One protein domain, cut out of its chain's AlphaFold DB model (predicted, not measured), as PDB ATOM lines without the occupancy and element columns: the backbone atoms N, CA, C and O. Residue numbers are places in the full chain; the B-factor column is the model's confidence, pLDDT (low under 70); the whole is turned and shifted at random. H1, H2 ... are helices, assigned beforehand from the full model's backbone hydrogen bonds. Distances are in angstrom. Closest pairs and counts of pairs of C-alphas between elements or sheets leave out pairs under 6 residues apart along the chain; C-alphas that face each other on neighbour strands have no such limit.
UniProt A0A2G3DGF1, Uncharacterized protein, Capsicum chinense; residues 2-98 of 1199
ATOM      1  N   THR A   2     -87.840  30.584 -64.947       47.34
ATOM      2  CA  THR A   2     -88.941  30.577 -63.977       47.34
ATOM      3  C   THR A   2     -89.007  31.930 -63.281       47.34
ATOM      4  O   THR A   2     -87.992  32.408 -62.786       47.34
ATOM      5  N   ASN A   3     -90.184  32.553 -63.274       56.00
ATOM      6  CA  ASN A   3     -90.423  33.833 -62.618       56.00
ATOM      7  C   ASN A   3     -90.132  33.685 -61.103       56.00
ATOM      8  O   ASN A   3     -90.772  32.830 -60.480       56.00
ATOM      9  N   PRO A   4     -89.190  34.433 -60.495       60.97
ATOM     10  CA  PRO A   4     -88.839  34.293 -59.076       60.97
ATOM     11  C   PRO A   4     -90.060  34.396 -58.147       60.97
ATOM     12  O   PRO A   4     -90.150  33.652 -57.172       60.97
ATOM     13  N   LEU A   5     -91.071  35.189 -58.521       60.72
ATOM     14  CA  LEU A   5     -92.350  35.290 -57.810       60.72
ATOM     15  C   LEU A   5     -93.064  33.932 -57.657       60.72
ATOM     16  O   LEU A   5     -93.576  33.613 -56.586       60.72
ATOM     17  N   SER A   6     -93.057  33.107 -58.708       62.34
ATOM     18  CA  SER A   6     -93.701  31.784 -58.698       62.34
ATOM     19  C   SER A   6     -92.991  30.790 -57.776       62.34
ATOM     20  O   SER A   6     -93.639  29.934 -57.182       62.34
ATOM     21  N   ILE A   7     -91.673  30.939 -57.602       69.00
ATOM     22  CA  ILE A   7     -90.869  30.107 -56.701       69.00
ATOM     23  C   ILE A   7     -91.152  30.490 -55.245       69.00
ATOM     24  O   ILE A   7     -91.417  29.615 -54.424       69.00
ATOM     25  N   PHE A   8     -91.167  31.788 -54.923       69.06
ATOM     26  CA  PHE A   8     -91.486  32.260 -53.572       69.06
ATOM     27  C   PHE A   8     -92.935  31.959 -53.167       69.06
ATOM     28  O   PHE A   8     -93.171  31.585 -52.019       69.06
ATOM     29  N   GLN A   9     -93.901  32.042 -54.089       67.38
ATOM     30  CA  GLN A   9     -95.282  31.612 -53.834       67.38
ATOM     31  C   GLN A   9     -95.367  30.112 -53.534       67.38
ATOM     32  O   GLN A   9     -96.044  29.728 -52.583       67.38
ATOM     33  N   LEU A  10     -94.623  29.280 -54.273       68.50
ATOM     34  CA  LEU A  10     -94.553  27.838 -54.029       68.50
ATOM     35  C   LEU A  10     -93.950  27.526 -52.649       68.50
ATOM     36  O   LEU A  10     -94.499  26.726 -51.893       68.50
ATOM     37  N   PHE A  11     -92.853  28.197 -52.279       70.62
ATOM     38  CA  PHE A  11     -92.282  28.075 -50.936       70.62
ATOM     39  C   PHE A  11     -93.275  28.523 -49.866       70.62
ATOM     40  O   PHE A  11     -93.465  27.802 -48.894       70.62
ATOM     41  N   THR A  12     -93.971  29.642 -50.070       68.50
ATOM     42  CA  THR A  12     -94.967  30.152 -49.114       68.50
ATOM     43  C   THR A  12     -96.087  29.137 -48.866       68.50
ATOM     44  O   THR A  12     -96.474  28.935 -47.719       68.50
ATOM     45  N   THR A  13     -96.552  28.430 -49.904       71.19
ATOM     46  CA  THR A  13     -97.553  27.355 -49.762       71.19
ATOM     47  C   THR A  13     -97.017  26.084 -49.100       71.19
ATOM     48  O   THR A  13     -97.789  25.332 -48.517       71.19
ATOM     49  N   HIS A  14     -95.706  25.832 -49.163       70.38
ATOM     50  CA  HIS A  14     -95.080  24.638 -48.586       70.38
ATOM     51  C   HIS A  14     -94.485  24.853 -47.184       70.38
ATOM     52  O   HIS A  14     -94.150  23.870 -46.527       70.38
ATOM     53  N   ILE A  15     -94.407  26.091 -46.678       72.06
ATOM     54  CA  ILE A  15     -93.964  26.386 -45.298       72.06
ATOM     55  C   ILE A  15     -94.816  25.651 -44.257       72.06
ATOM     56  O   ILE A  15     -94.285  25.209 -43.245       72.06
ATOM     57  N   GLU A  16     -96.108  25.447 -44.522       66.81
ATOM     58  CA  GLU A  16     -97.022  24.728 -43.617       66.81
ATOM     59  C   GLU A  16     -96.678  23.234 -43.468       66.81
ATOM     60  O   GLU A  16     -97.163  22.575 -42.554       66.81
ATOM     61  N   THR A  17     -95.820  22.699 -44.345       69.56
ATOM     62  CA  THR A  17     -95.354  21.302 -44.307       69.56
ATOM     63  C   THR A  17     -93.961  21.133 -43.689       69.56
ATOM     64  O   THR A  17     -93.490  20.005 -43.549       69.56
ATOM     65  N   VAL A  18     -93.291  22.234 -43.320       74.06
ATOM     66  CA  VAL A  18     -91.952  22.228 -42.709       74.06
ATOM     67  C   VAL A  18     -92.052  21.903 -41.218       74.06
ATOM     68  O   VAL A  18     -92.946  22.384 -40.525       74.06
ATOM     69  N   HIS A  19     -91.114  21.102 -40.707       74.56
ATOM     70  CA  HIS A  19     -91.069  20.751 -39.289       74.56
ATOM     71  C   HIS A  19     -90.853  22.004 -38.428       74.56
ATOM     72  O   HIS A  19     -89.921  22.776 -38.660       74.56
ATOM     73  N   ILE A  20     -91.685  22.208 -37.403       74.19
ATOM     74  CA  ILE A  20     -91.736  23.476 -36.656       74.19
ATOM     75  C   ILE A  20     -90.398  23.798 -35.964       74.19
ATOM     76  O   ILE A  20     -90.011  24.962 -35.860       74.19
ATOM     77  N   GLN A  21     -89.631  22.776 -35.575       74.38
ATOM     78  CA  GLN A  21     -88.290  22.938 -34.991       74.38
ATOM     79  C   GLN A  21     -87.245  23.540 -35.955       74.38
ATOM     80  O   GLN A  21     -86.234  24.068 -35.495       74.38
ATOM     81  N   GLU A  22     -87.472  23.508 -37.271       78.25
ATOM     82  CA  GLU A  22     -86.558  24.072 -38.278       78.25
ATOM     83  C   GLU A  22     -86.870  25.545 -38.604       78.25
ATOM     84  O   GLU A  22     -85.999  26.285 -39.071       78.25
ATOM     85  N   LEU A  23     -88.086  26.012 -38.292       80.81
ATOM     86  CA  LEU A  23     -88.526  27.387 -38.559       80.81
ATOM     87  C   LEU A  23     -87.658  28.457 -37.865       80.81
ATOM     88  O   LEU A  23     -87.326  29.444 -38.528       80.81
ATOM     89  N   PRO A  24     -87.202  28.299 -36.601       82.50
ATOM     90  CA  PRO A  24     -86.293  29.255 -35.965       82.50
ATOM     91  C   PRO A  24     -84.962  29.457 -36.708       82.50
ATOM     92  O   PRO A  24     -84.436  30.573 -36.756       82.50
ATOM     93  N   ALA A  25     -84.410  28.398 -37.309       82.19
ATOM     94  CA  ALA A  25     -83.174  28.482 -38.086       82.19
ATOM     95  C   ALA A  25     -83.399  29.238 -39.404       82.19
ATOM     96  O   ALA A  25     -82.587  30.083 -39.783       82.19
ATOM     97  N   ILE A  26     -84.539  28.997 -40.058       82.81
ATOM     98  CA  ILE A  26     -84.953  29.714 -41.270       82.81
ATOM     99  C   ILE A  26     -85.163  31.203 -40.964       82.81
ATOM    100  O   ILE A  26     -84.617  32.057 -41.660       82.81
ATOM    101  N   VAL A  27     -85.876  31.532 -39.882       83.81
ATOM    102  CA  VAL A  27     -86.091  32.918 -39.432       83.81
ATOM    103  C   VAL A  27     -84.760  33.618 -39.143       83.81
ATOM    104  O   VAL A  27     -84.551  34.746 -39.587       83.81
ATOM    105  N   TYR A  28     -83.819  32.946 -38.478       83.94
ATOM    106  CA  TYR A  28     -82.487  33.498 -38.223       83.94
ATOM    107  C   TYR A  28     -81.702  33.794 -39.511       83.94
ATOM    108  O   TYR A  28     -81.046  34.836 -39.609       83.94
ATOM    109  N   LEU A  29     -81.771  32.904 -40.508       84.25
ATOM    110  CA  LEU A  29     -81.140  33.108 -41.815       84.25
ATOM    111  C   LEU A  29     -81.751  34.304 -42.553       84.25
ATOM    112  O   LEU A  29     -81.007  35.106 -43.117       84.25
ATOM    113  N   ILE A  30     -83.078  34.464 -42.487       84.31
ATOM    114  CA  ILE A  30     -83.770  35.614 -43.079       84.31
ATOM    115  C   ILE A  30     -83.323  36.913 -42.402       84.31
ATOM    116  O   ILE A  30     -82.923  37.837 -43.103       84.31
ATOM    117  N   ILE A  31     -83.295  36.974 -41.062       84.44
ATOM    118  CA  ILE A  31     -82.850  38.164 -40.308       84.44
ATOM    119  C   ILE A  31     -81.421  38.567 -40.695       84.44
ATOM    120  O   ILE A  31     -81.148  39.749 -40.893       84.44
ATOM    121  N   CYS A  32     -80.509  37.602 -40.848       84.06
ATOM    122  CA  CYS A  32     -79.134  37.868 -41.287       84.06
ATOM    123  C   CYS A  32     -79.049  38.384 -42.736       84.06
ATOM    124  O   CYS A  32     -78.071  39.044 -43.094       84.06
ATOM    125  N   TYR A  33     -80.043  38.073 -43.571       83.62
ATOM    126  CA  TYR A  33     -80.117  38.507 -44.963       83.62
ATOM    127  C   TYR A  33     -80.776  39.888 -45.130       83.62
ATOM    128  O   TYR A  33     -80.453  40.582 -46.090       83.62
ATOM    129  N   LEU A  34     -81.615  40.335 -44.184       83.62
ATOM    130  CA  LEU A  34     -82.342  41.615 -44.271       83.62
ATOM    131  C   LEU A  34     -81.466  42.833 -44.613       83.62
ATOM    132  O   LEU A  34     -81.845  43.572 -45.521       83.62
ATOM    133  N   PRO A  35     -80.279  43.047 -44.004       81.12
ATOM    134  CA  PRO A  35     -79.451  44.217 -44.316       81.12
ATOM    135  C   PRO A  35     -78.907  44.233 -45.754       81.12
ATOM    136  O   PRO A  35     -78.396  45.253 -46.206       81.12
ATOM    137  N   ARG A  36     -78.971  43.101 -46.469       80.00
ATOM    138  CA  ARG A  36     -78.490  42.957 -47.852       80.00
ATOM    139  C   ARG A  36     -79.569  43.242 -48.897       80.00
ATOM    140  O   ARG A  36     -79.245  43.261 -50.079       80.00
ATOM    141  N   ILE A  37     -80.819  43.458 -48.480       79.06
ATOM    142  CA  ILE A  37     -81.938  43.757 -49.379       79.06
ATOM    143  C   ILE A  37     -81.793  45.197 -49.874       79.06
ATOM    144  O   ILE A  37     -82.014  46.151 -49.123       79.06
ATOM    145  N   ILE A  38     -81.414  45.346 -51.140       71.38
ATOM    146  CA  ILE A  38     -81.280  46.644 -51.818       71.38
ATOM    147  C   ILE A  38     -82.333  46.770 -52.926       71.38
ATOM    148  O   ILE A  38     -82.891  47.854 -53.099       71.38
ATOM    149  N   ASP A  39     -82.668  45.666 -53.600       75.00
ATOM    150  CA  ASP A  39     -83.601  45.633 -54.726       75.00
ATOM    151  C   ASP A  39     -85.007  45.150 -54.325       75.00
ATOM    152  O   ASP A  39     -85.194  44.370 -53.389       75.00
ATOM    153  N   SER A  40     -86.028  45.607 -55.061       69.81
ATOM    154  CA  SER A  40     -87.440  45.259 -54.812       69.81
ATOM    155  C   SER A  40     -87.715  43.756 -54.963       69.81
ATOM    156  O   SER A  40     -88.523  43.191 -54.223       69.81
ATOM    157  N   GLU A  41     -87.005  43.075 -55.870       68.75
ATOM    158  CA  GLU A  41     -87.184  41.637 -56.110       68.75
ATOM    159  C   GLU A  41     -86.728  40.759 -54.932       68.75
ATOM    160  O   GLU A  41     -87.274  39.672 -54.738       68.75
ATOM    161  N   ASP A  42     -85.824  41.248 -54.081       71.56
ATOM    162  CA  ASP A  42     -85.329  40.507 -52.913       71.56
ATOM    163  C   ASP A  42     -86.298  40.567 -51.718       71.56
ATOM    164  O   ASP A  42     -86.170  39.816 -50.749       71.56
ATOM    165  N   THR A  43     -87.319  41.430 -51.782       74.81
ATOM    166  CA  THR A  43     -88.280  41.630 -50.686       74.81
ATOM    167  C   THR A  43     -89.276  40.484 -50.514       74.81
ATOM    168  O   THR A  43     -89.892  40.358 -49.453       74.81
ATOM    169  N   HIS A  44     -89.412  39.602 -51.511       75.94
ATOM    170  CA  HIS A  44     -90.316  38.447 -51.460       75.94
ATOM    171  C   HIS A  44     -89.989  37.481 -50.310       75.94
ATOM    172  O   HIS A  44     -90.880  36.795 -49.807       75.94
ATOM    173  N   ILE A  45     -88.743  37.482 -49.822       77.94
ATOM    174  CA  ILE A  45     -88.326  36.696 -48.655       77.94
ATOM    175  C   ILE A  45     -89.052  37.112 -47.363       77.94
ATOM    176  O   ILE A  45     -89.202  36.312 -46.442       77.94
ATOM    177  N   LEU A  46     -89.561  38.344 -47.290       78.81
ATOM    178  CA  LEU A  46     -90.294  38.832 -46.123       78.81
ATOM    179  C   LEU A  46     -91.728  38.278 -46.043       78.81
ATOM    180  O   LEU A  46     -92.289  38.193 -44.951       78.81
ATOM    181  N   ALA A  47     -92.315  37.845 -47.164       76.19
ATOM    182  CA  ALA A  47     -93.597  37.133 -47.143       76.19
ATOM    183  C   ALA A  47     -93.451  35.761 -46.458       76.19
ATOM    184  O   ALA A  47     -94.283  35.373 -45.637       76.19
ATOM    185  N   ILE A  48     -92.328  35.078 -46.723       80.44
ATOM    186  CA  ILE A  48     -91.924  33.848 -46.028       80.44
ATOM    187  C   ILE A  48     -91.713  34.132 -44.537       80.44
ATOM    188  O   ILE A  48     -92.213  33.387 -43.699       80.44
ATOM    189  N   PHE A  49     -91.026  35.229 -44.195       82.94
ATOM    190  CA  PHE A  49     -90.810  35.637 -42.804       82.94
ATOM    191  C   PHE A  49     -92.122  35.776 -42.021       82.94
ATOM    192  O   PHE A  49     -92.249  35.178 -40.954       82.94
ATOM    193  N   SER A  50     -93.108  36.501 -42.565       80.50
ATOM    194  CA  SER A  50     -94.415  36.691 -41.918       80.50
ATOM    195  C   SER A  50     -95.095  35.350 -41.617       80.50
ATOM    196  O   SER A  50     -95.507  35.095 -40.482       80.50
ATOM    197  N   LYS A  51     -95.105  34.431 -42.595       79.69
ATOM    198  CA  LYS A  51     -95.724  33.109 -42.434       79.69
ATOM    199  C   LYS A  51     -94.979  32.214 -41.439       79.69
ATOM    200  O   LYS A  51     -95.617  31.523 -40.649       79.69
ATOM    201  N   CYS A  52     -93.644  32.250 -41.428       81.38
ATOM    202  CA  CYS A  52     -92.836  31.514 -40.451       81.38
ATOM    203  C   CYS A  52     -93.091  31.999 -39.017       81.38
ATOM    204  O   CYS A  52     -93.215  31.184 -38.106       81.38
ATOM    205  N   ILE A  53     -93.192  33.314 -38.809       80.44
ATOM    206  CA  ILE A  53     -93.471  33.900 -37.491       80.44
ATOM    207  C   ILE A  53     -94.887  33.549 -37.015       80.44
ATOM    208  O   ILE A  53     -95.069  33.216 -35.845       80.44
ATOM    209  N   GLU A  54     -95.875  33.556 -37.915       79.25
ATOM    210  CA  GLU A  54     -97.240  33.118 -37.609       79.25
ATOM    211  C   GLU A  54     -97.274  31.646 -37.157       79.25
ATOM    212  O   GLU A  54     -97.869  31.331 -36.129       79.25
ATOM    213  N   GLN A  55     -96.566  30.754 -37.856       77.94
ATOM    214  CA  GLN A  55     -96.484  29.329 -37.502       77.94
ATOM    215  C   GLN A  55     -95.749  29.083 -36.172       77.94
ATOM    216  O   GLN A  55     -96.198  28.284 -35.350       77.94
ATOM    217  N   ILE A  56     -94.652  29.805 -35.910       80.38
ATOM    218  CA  ILE A  56     -93.921  29.727 -34.632       80.38
ATOM    219  C   ILE A  56     -94.807  30.175 -33.466       80.38
ATOM    220  O   ILE A  56     -94.767  29.569 -32.397       80.38
ATOM    221  N   ARG A  57     -95.629  31.213 -33.666       76.88
ATOM    222  CA  ARG A  57     -96.515  31.761 -32.634       76.88
ATOM    223  C   ARG A  57     -97.541  30.746 -32.127       76.88
ATOM    224  O   ARG A  57     -97.809  30.728 -30.930       76.88
ATOM    225  N   PHE A  58     -98.129  29.950 -33.018       74.69
ATOM    226  CA  PHE A  58     -99.173  28.976 -32.669       74.69
ATOM    227  C   PHE A  58     -98.626  27.586 -32.314       74.69
ATOM    228  O   PHE A  58     -99.400  26.673 -32.032       74.69
ATOM    229  N   SER A  59     -97.303  27.412 -32.317       75.00
ATOM    230  CA  SER A  59     -96.681  26.132 -32.011       75.00
ATOM    231  C   SER A  59     -96.607  25.855 -30.515       75.00
ATOM    232  O   SER A  59     -96.097  26.665 -29.741       75.00
ATOM    233  N   ASN A  60     -97.016  24.646 -30.134       64.50
ATOM    234  CA  ASN A  60     -96.809  24.099 -28.793       64.50
ATOM    235  C   ASN A  60     -95.440  23.402 -28.639       64.50
ATOM    236  O   ASN A  60     -95.081  22.996 -27.537       64.50
ATOM    237  N   GLU A  61     -94.680  23.242 -29.728       69.00
ATOM    238  CA  GLU A  61     -93.387  22.538 -29.740       69.00
ATOM    239  C   GLU A  61     -92.198  23.452 -29.408       69.00
ATOM    240  O   GLU A  61     -91.113  22.970 -29.081       69.00
ATOM    241  N   ILE A  62     -92.381  24.774 -29.485       71.50
ATOM    242  CA  ILE A  62     -91.342  25.767 -29.193       71.50
ATOM    243  C   ILE A  62     -91.518  26.266 -27.758       71.50
ATOM    244  O   ILE A  62     -92.592  26.707 -27.361       71.50
ATOM    245  N   VAL A  63     -90.441  26.239 -26.971       69.88
ATOM    246  CA  VAL A  63     -90.447  26.766 -25.601       69.88
ATOM    247  C   VAL A  63     -90.564  28.292 -25.647       69.88
ATOM    248  O   VAL A  63     -89.675  28.965 -26.164       69.88
ATOM    249  N   LYS A  64     -91.654  28.830 -25.083       74.44
ATOM    250  CA  LYS A  64     -91.963  30.270 -25.002       74.44
ATOM    251  C   LYS A  64     -91.909  30.993 -26.365       74.44
ATOM    252  O   LYS A  64     -91.078  31.880 -26.577       74.44
ATOM    253  N   PRO A  65     -92.829  30.666 -27.287       75.31
ATOM    254  CA  PRO A  65     -92.810  31.184 -28.654       75.31
ATOM    255  C   PRO A  65     -92.936  32.715 -28.714       75.31
ATOM    256  O   PRO A  65     -92.289  33.344 -29.545       75.31
ATOM    257  N   LEU A  66     -93.687  33.336 -27.794       74.25
ATOM    258  CA  LEU A  66     -93.825  34.797 -27.715       74.25
ATOM    259  C   LEU A  66     -92.506  35.501 -27.351       74.25
ATOM    260  O   LEU A  66     -92.136  36.455 -28.028       74.25
ATOM    261  N   GLU A  67     -91.745  34.993 -26.369       79.50
ATOM    262  CA  GLU A  67     -90.426  35.549 -26.010       79.50
ATOM    263  C   GLU A  67     -89.406  35.391 -27.151       79.50
ATOM    264  O   GLU A  67     -88.529  36.237 -27.339       79.50
ATOM    265  N   TYR A  68     -89.498  34.306 -27.928       81.69
ATOM    266  CA  TYR A  68     -88.651  34.100 -29.102       81.69
ATOM    267  C   TYR A  68     -88.977  35.095 -30.223       81.69
ATOM    268  O   TYR A  68     -88.068  35.729 -30.762       81.69
ATOM    269  N   VAL A  69     -90.261  35.264 -30.550       80.31
ATOM    270  CA  VAL A  69     -90.714  36.234 -31.558       80.31
ATOM    271  C   VAL A  69     -90.349  37.661 -31.141       80.31
ATOM    272  O   VAL A  69     -89.901  38.453 -31.969       80.31
ATOM    273  N   ASP A  70     -90.430  37.957 -29.847       80.38
ATOM    274  CA  ASP A  70     -89.975  39.217 -29.276       80.38
ATOM    275  C   ASP A  70     -88.475  39.453 -29.501       80.38
ATOM    276  O   ASP A  70     -88.104  40.514 -30.001       80.38
ATOM    277  N   LYS A  71     -87.617  38.468 -29.213       82.88
ATOM    278  CA  LYS A  71     -86.167  38.560 -29.470       82.88
ATOM    279  C   LYS A  71     -85.840  38.707 -30.956       82.88
ATOM    280  O   LYS A  71     -84.881  39.387 -31.317       82.88
ATOM    281  N   VAL A  72     -86.616  38.058 -31.823       83.31
ATOM    282  CA  VAL A  72     -86.501  38.205 -33.281       83.31
ATOM    283  C   VAL A  72     -86.815  39.638 -33.700       83.31
ATOM    284  O   VAL A  72     -86.067  40.214 -34.492       83.31
ATOM    285  N   PHE A  73     -87.872  40.229 -33.145       83.81
ATOM    286  CA  PHE A  73     -88.253  41.605 -33.438       83.81
ATOM    287  C   PHE A  73     -87.213  42.610 -32.926       83.81
ATOM    288  O   PHE A  73     -86.819  43.492 -33.682       83.81
ATOM    289  N   ASP A  74     -86.670  42.418 -31.719       85.25
ATOM    290  CA  ASP A  74     -85.592  43.264 -31.173       85.25
ATOM    291  C   ASP A  74     -84.350  43.211 -32.067       85.25
ATOM    292  O   ASP A  74     -83.734  44.229 -32.394       85.25
ATOM    293  N   LYS A  75     -84.013  42.009 -32.553       84.56
ATOM    294  CA  LYS A  75     -82.918  41.842 -33.503       84.56
ATOM    295  C   LYS A  75     -83.216  42.549 -34.823       84.56
ATOM    296  O   LYS A  75     -82.320  43.206 -35.335       84.56
ATOM    297  N   MET A  76     -84.440  42.485 -35.344       84.69
ATOM    298  CA  MET A  76     -84.848  43.198 -36.562       84.69
ATOM    299  C   MET A  76     -84.784  44.727 -36.401       84.69
ATOM    300  O   MET A  76     -84.311  45.414 -37.309       84.69
ATOM    301  N   LEU A  77     -85.213  45.256 -35.250       85.44
ATOM    302  CA  LEU A  77     -85.135  46.680 -34.909       85.44
ATOM    303  C   LEU A  77     -83.686  47.156 -34.765       85.44
ATOM    304  O   LEU A  77     -83.388  48.296 -35.101       85.44
ATOM    305  N   SER A  78     -82.768  46.296 -34.317       85.38
ATOM    306  CA  SER A  78     -81.344  46.640 -34.185       85.38
ATOM    307  C   SER A  78     -80.588  46.771 -35.518       85.38
ATOM    308  O   SER A  78     -79.490  47.324 -35.527       85.38
ATOM    309  N   LEU A  79     -81.155  46.291 -36.631       85.75
ATOM    310  CA  LEU A  79     -80.522  46.326 -37.956       85.75
ATOM    311  C   LEU A  79     -80.674  47.688 -38.647       85.75
ATOM    312  O   LEU A  79     -81.618  48.434 -38.392       85.75
ATOM    313  N   ASP A  80     -79.776  47.960 -39.597       82.50
ATOM    314  CA  ASP A  80     -79.898  49.090 -40.519       82.50
ATOM    315  C   ASP A  80     -80.880  48.764 -41.649       82.50
ATOM    316  O   ASP A  80     -80.787  47.716 -42.296       82.50
ATOM    317  N   TRP A  81     -81.836  49.663 -41.898       87.56
ATOM    318  CA  TRP A  81     -82.884  49.452 -42.897       87.56
ATOM    319  C   TRP A  81     -82.605  50.224 -44.185       87.56
ATOM    320  O   TRP A  81     -82.539  51.452 -44.174       87.56
ATOM    321  N   SER A  82     -82.503  49.526 -45.318       85.75
ATOM    322  CA  SER A  82     -82.513  50.171 -46.637       85.75
ATOM    323  C   SER A  82     -83.890  50.788 -46.935       85.75
ATOM    324  O   SER A  82     -84.892  50.420 -46.319       85.75
ATOM    325  N   LYS A  83     -83.963  51.714 -47.905       85.75
ATOM    326  CA  LYS A  83     -85.232  52.318 -48.363       85.75
ATOM    327  C   LYS A  83     -86.276  51.253 -48.716       85.75
ATOM    328  O   LYS A  83     -87.411  51.312 -48.253       85.75
ATOM    329  N   VAL A  84     -85.869  50.265 -49.513       85.25
ATOM    330  CA  VAL A  84     -86.734  49.181 -50.000       85.25
ATOM    331  C   VAL A  84     -87.189  48.274 -48.853       85.25
ATOM    332  O   VAL A  84     -88.371  47.938 -48.769       85.25
ATOM    333  N   LEU A  85     -86.280  47.940 -47.928       85.88
ATOM    334  CA  LEU A  85     -86.615  47.158 -46.739       85.88
ATOM    335  C   LEU A  85     -87.618  47.897 -45.844       85.88
ATOM    336  O   LEU A  85     -88.604  47.297 -45.431       85.88
ATOM    337  N   LEU A  86     -87.415  49.193 -45.587       87.75
ATOM    338  CA  LEU A  86     -88.311  50.003 -44.756       87.75
ATOM    339  C   LEU A  86     -89.739  50.018 -45.315       87.75
ATOM    340  O   LEU A  86     -90.681  49.727 -44.579       87.75
ATOM    341  N   LEU A  87     -89.899  50.311 -46.613       85.81
ATOM    342  CA  LEU A  87     -91.214  50.336 -47.262       85.81
ATOM    343  C   LEU A  87     -91.918  48.974 -47.152       85.81
ATOM    344  O   LEU A  87     -93.104  48.915 -46.827       85.81
ATOM    345  N   LYS A  88     -91.188  47.866 -47.352       85.38
ATOM    346  CA  LYS A  88     -91.775  46.523 -47.251       85.38
ATOM    347  C   LYS A  88     -92.079  46.103 -45.809       85.38
ATOM    348  O   LYS A  88     -93.100  45.461 -45.571       85.38
ATOM    349  N   LEU A  89     -91.248  46.479 -44.835       86.12
ATOM    350  CA  LEU A  89     -91.503  46.198 -43.417       86.12
ATOM    351  C   LEU A  89     -92.794  46.868 -42.936       86.12
ATOM    352  O   LEU A  89     -93.586  46.229 -42.246       86.12
ATOM    353  N   VAL A  90     -93.051  48.116 -43.341       87.00
ATOM    354  CA  VAL A  90     -94.304  48.826 -43.016       87.00
ATOM    355  C   VAL A  90     -95.519  48.176 -43.688       87.00
ATOM    356  O   VAL A  90     -96.610  48.150 -43.119       87.00
ATOM    357  N   GLU A  91     -95.353  47.589 -44.873       83.75
ATOM    358  CA  GLU A  91     -96.421  46.828 -45.525       83.75
ATOM    359  C   GLU A  91     -96.760  45.533 -44.767       83.75
ATOM    360  O   GLU A  91     -97.937  45.257 -44.538       83.75
ATOM    361  N   ILE A  92     -95.741  44.780 -44.336       80.75
ATOM    362  CA  ILE A  92     -95.879  43.439 -43.737       80.75
ATOM    363  C   ILE A  92     -96.249  43.485 -42.257       80.75
ATOM    364  O   ILE A  92     -96.916  42.578 -41.765       80.75
ATOM    365  N   VAL A  93     -95.888  44.545 -41.526       81.38
ATOM    366  CA  VAL A  93     -96.229  44.652 -40.096       81.38
ATOM    367  C   VAL A  93     -97.750  44.633 -39.855       81.38
ATOM    368  O   VAL A  93     -98.187  44.272 -38.767       81.38
ATOM    369  N   LYS A  94     -98.561  44.922 -40.890       72.56
ATOM    370  CA  LYS A  94    -100.030  44.758 -40.895       72.56
ATOM    371  C   LYS A  94    -100.486  43.329 -40.591       72.56
ATOM    372  O   LYS A  94    -101.608  43.152 -40.112       72.56
ATOM    373  N   ASP A  95     -99.642  42.349 -40.893       71.62
ATOM    374  CA  ASP A  95     -99.894  40.925 -40.681       71.62
ATOM    375  C   ASP A  95     -99.327  40.448 -39.325       71.62
ATOM    376  O   ASP A  95     -99.631  39.351 -38.864       71.62
ATOM    377  N   LEU A  96     -98.566  41.302 -38.621       72.12
ATOM    378  CA  LEU A  96     -97.896  41.018 -37.343       72.12
ATOM    379  C   LEU A  96     -98.591  41.699 -36.144       72.12
ATOM    380  O   LEU A  96     -97.947  42.255 -35.255       72.12
ATOM    381  N   ASN A  97     -99.926  41.650 -36.081       67.19
ATOM    382  CA  ASN A  97    -100.734  42.383 -35.082       67.19
ATOM    383  C   ASN A  97    -100.587  41.904 -33.618       67.19
ATOM    384  O   ASN A  97    -101.264  42.418 -32.732       67.19
ATOM    385  N   PHE A  98     -99.727  40.923 -33.339       71.50
ATOM    386  CA  PHE A  98     -99.525  40.342 -32.004       71.50
ATOM    387  C   PHE A  98     -98.407  41.012 -31.186       71.50
ATOM    388  O   PHE A  98     -98.174  40.625 -30.044       71.50
TER     389      PHE A  98
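AT A GLANCE: This is residues 2 to 98 of the 1199 residues of an uncharacterized protein of Capsicum chinense (UniProt A0A2G3DGF1). Look for one helix, H3, in the middle of the model with the other four helices round it, H1 and H5 running the same way as H3, H2 and H4 the opposite way. H2, H3 and H4 make an up-and-down bundle, each running against the one before it, though H4 meets each of the other two with only a part of its length. The printed part has 97 residues with five named helices, H1 to H5 in chain order, and no named strand: all helix. It is compact, with a radius of gyration of the C-alphas of 13.2 A and spans of 36 by 33 by 22 A.

HOW THE PARTS SIT: Begin with H3, residues 40 to 57, the hub. H2, residues 20 to 36, touches it at a shallow tilt of 31 degrees, opposite ways, a helical hairpin; the closest C-alphas, of Leu 23 and Cys 52, are 6.3 A apart. H1, residues 4 to 17, touches H3 at 8 degrees, the same way, closest at the C-alphas of Thr 12 and Ile 48, 5.7 A. H5, residues 83 to 95, touches H3 closest at the C-alphas of Ser 40 and Val 84, 6.2 A, and is apart from H1. H4, residues 65 to 78, touches H3 with residues 65 to 69 alone and H2 with residues 72 to 76 alone; the closest C-alphas are those of Arg 57 and Pro 65, 5.5 A, and of Ile 31 and Met 76, 6.6 A. Every O i to N i+4 pair is within hydrogen-bond range in H4, against 8 of 10 in H1, 9 of 13 in H2, 9 of 14 in H3 and 7 of 9 in H5.

IN THESE COORDINATES: Find C-alpha 40 at (-87.440, 45.259, -54.812); from there H3 runs 27.5 A to C-alpha 57. H2 measures 26.1 A, H1 20.7 A, H5 20.1 A and H4 20.0 A, and H5 ends at C-alpha 95, (-99.894, 40.925, -40.681).

THE WHOLE: The C-alphas farthest apart, of Thr 2 and Lys 64, are 39.1 A apart, and the printed part has no cut. The link from H3 to H4 is short, and the other three are tight. Of 18 residues under pLDDT 70, look first at residues 2 to 10.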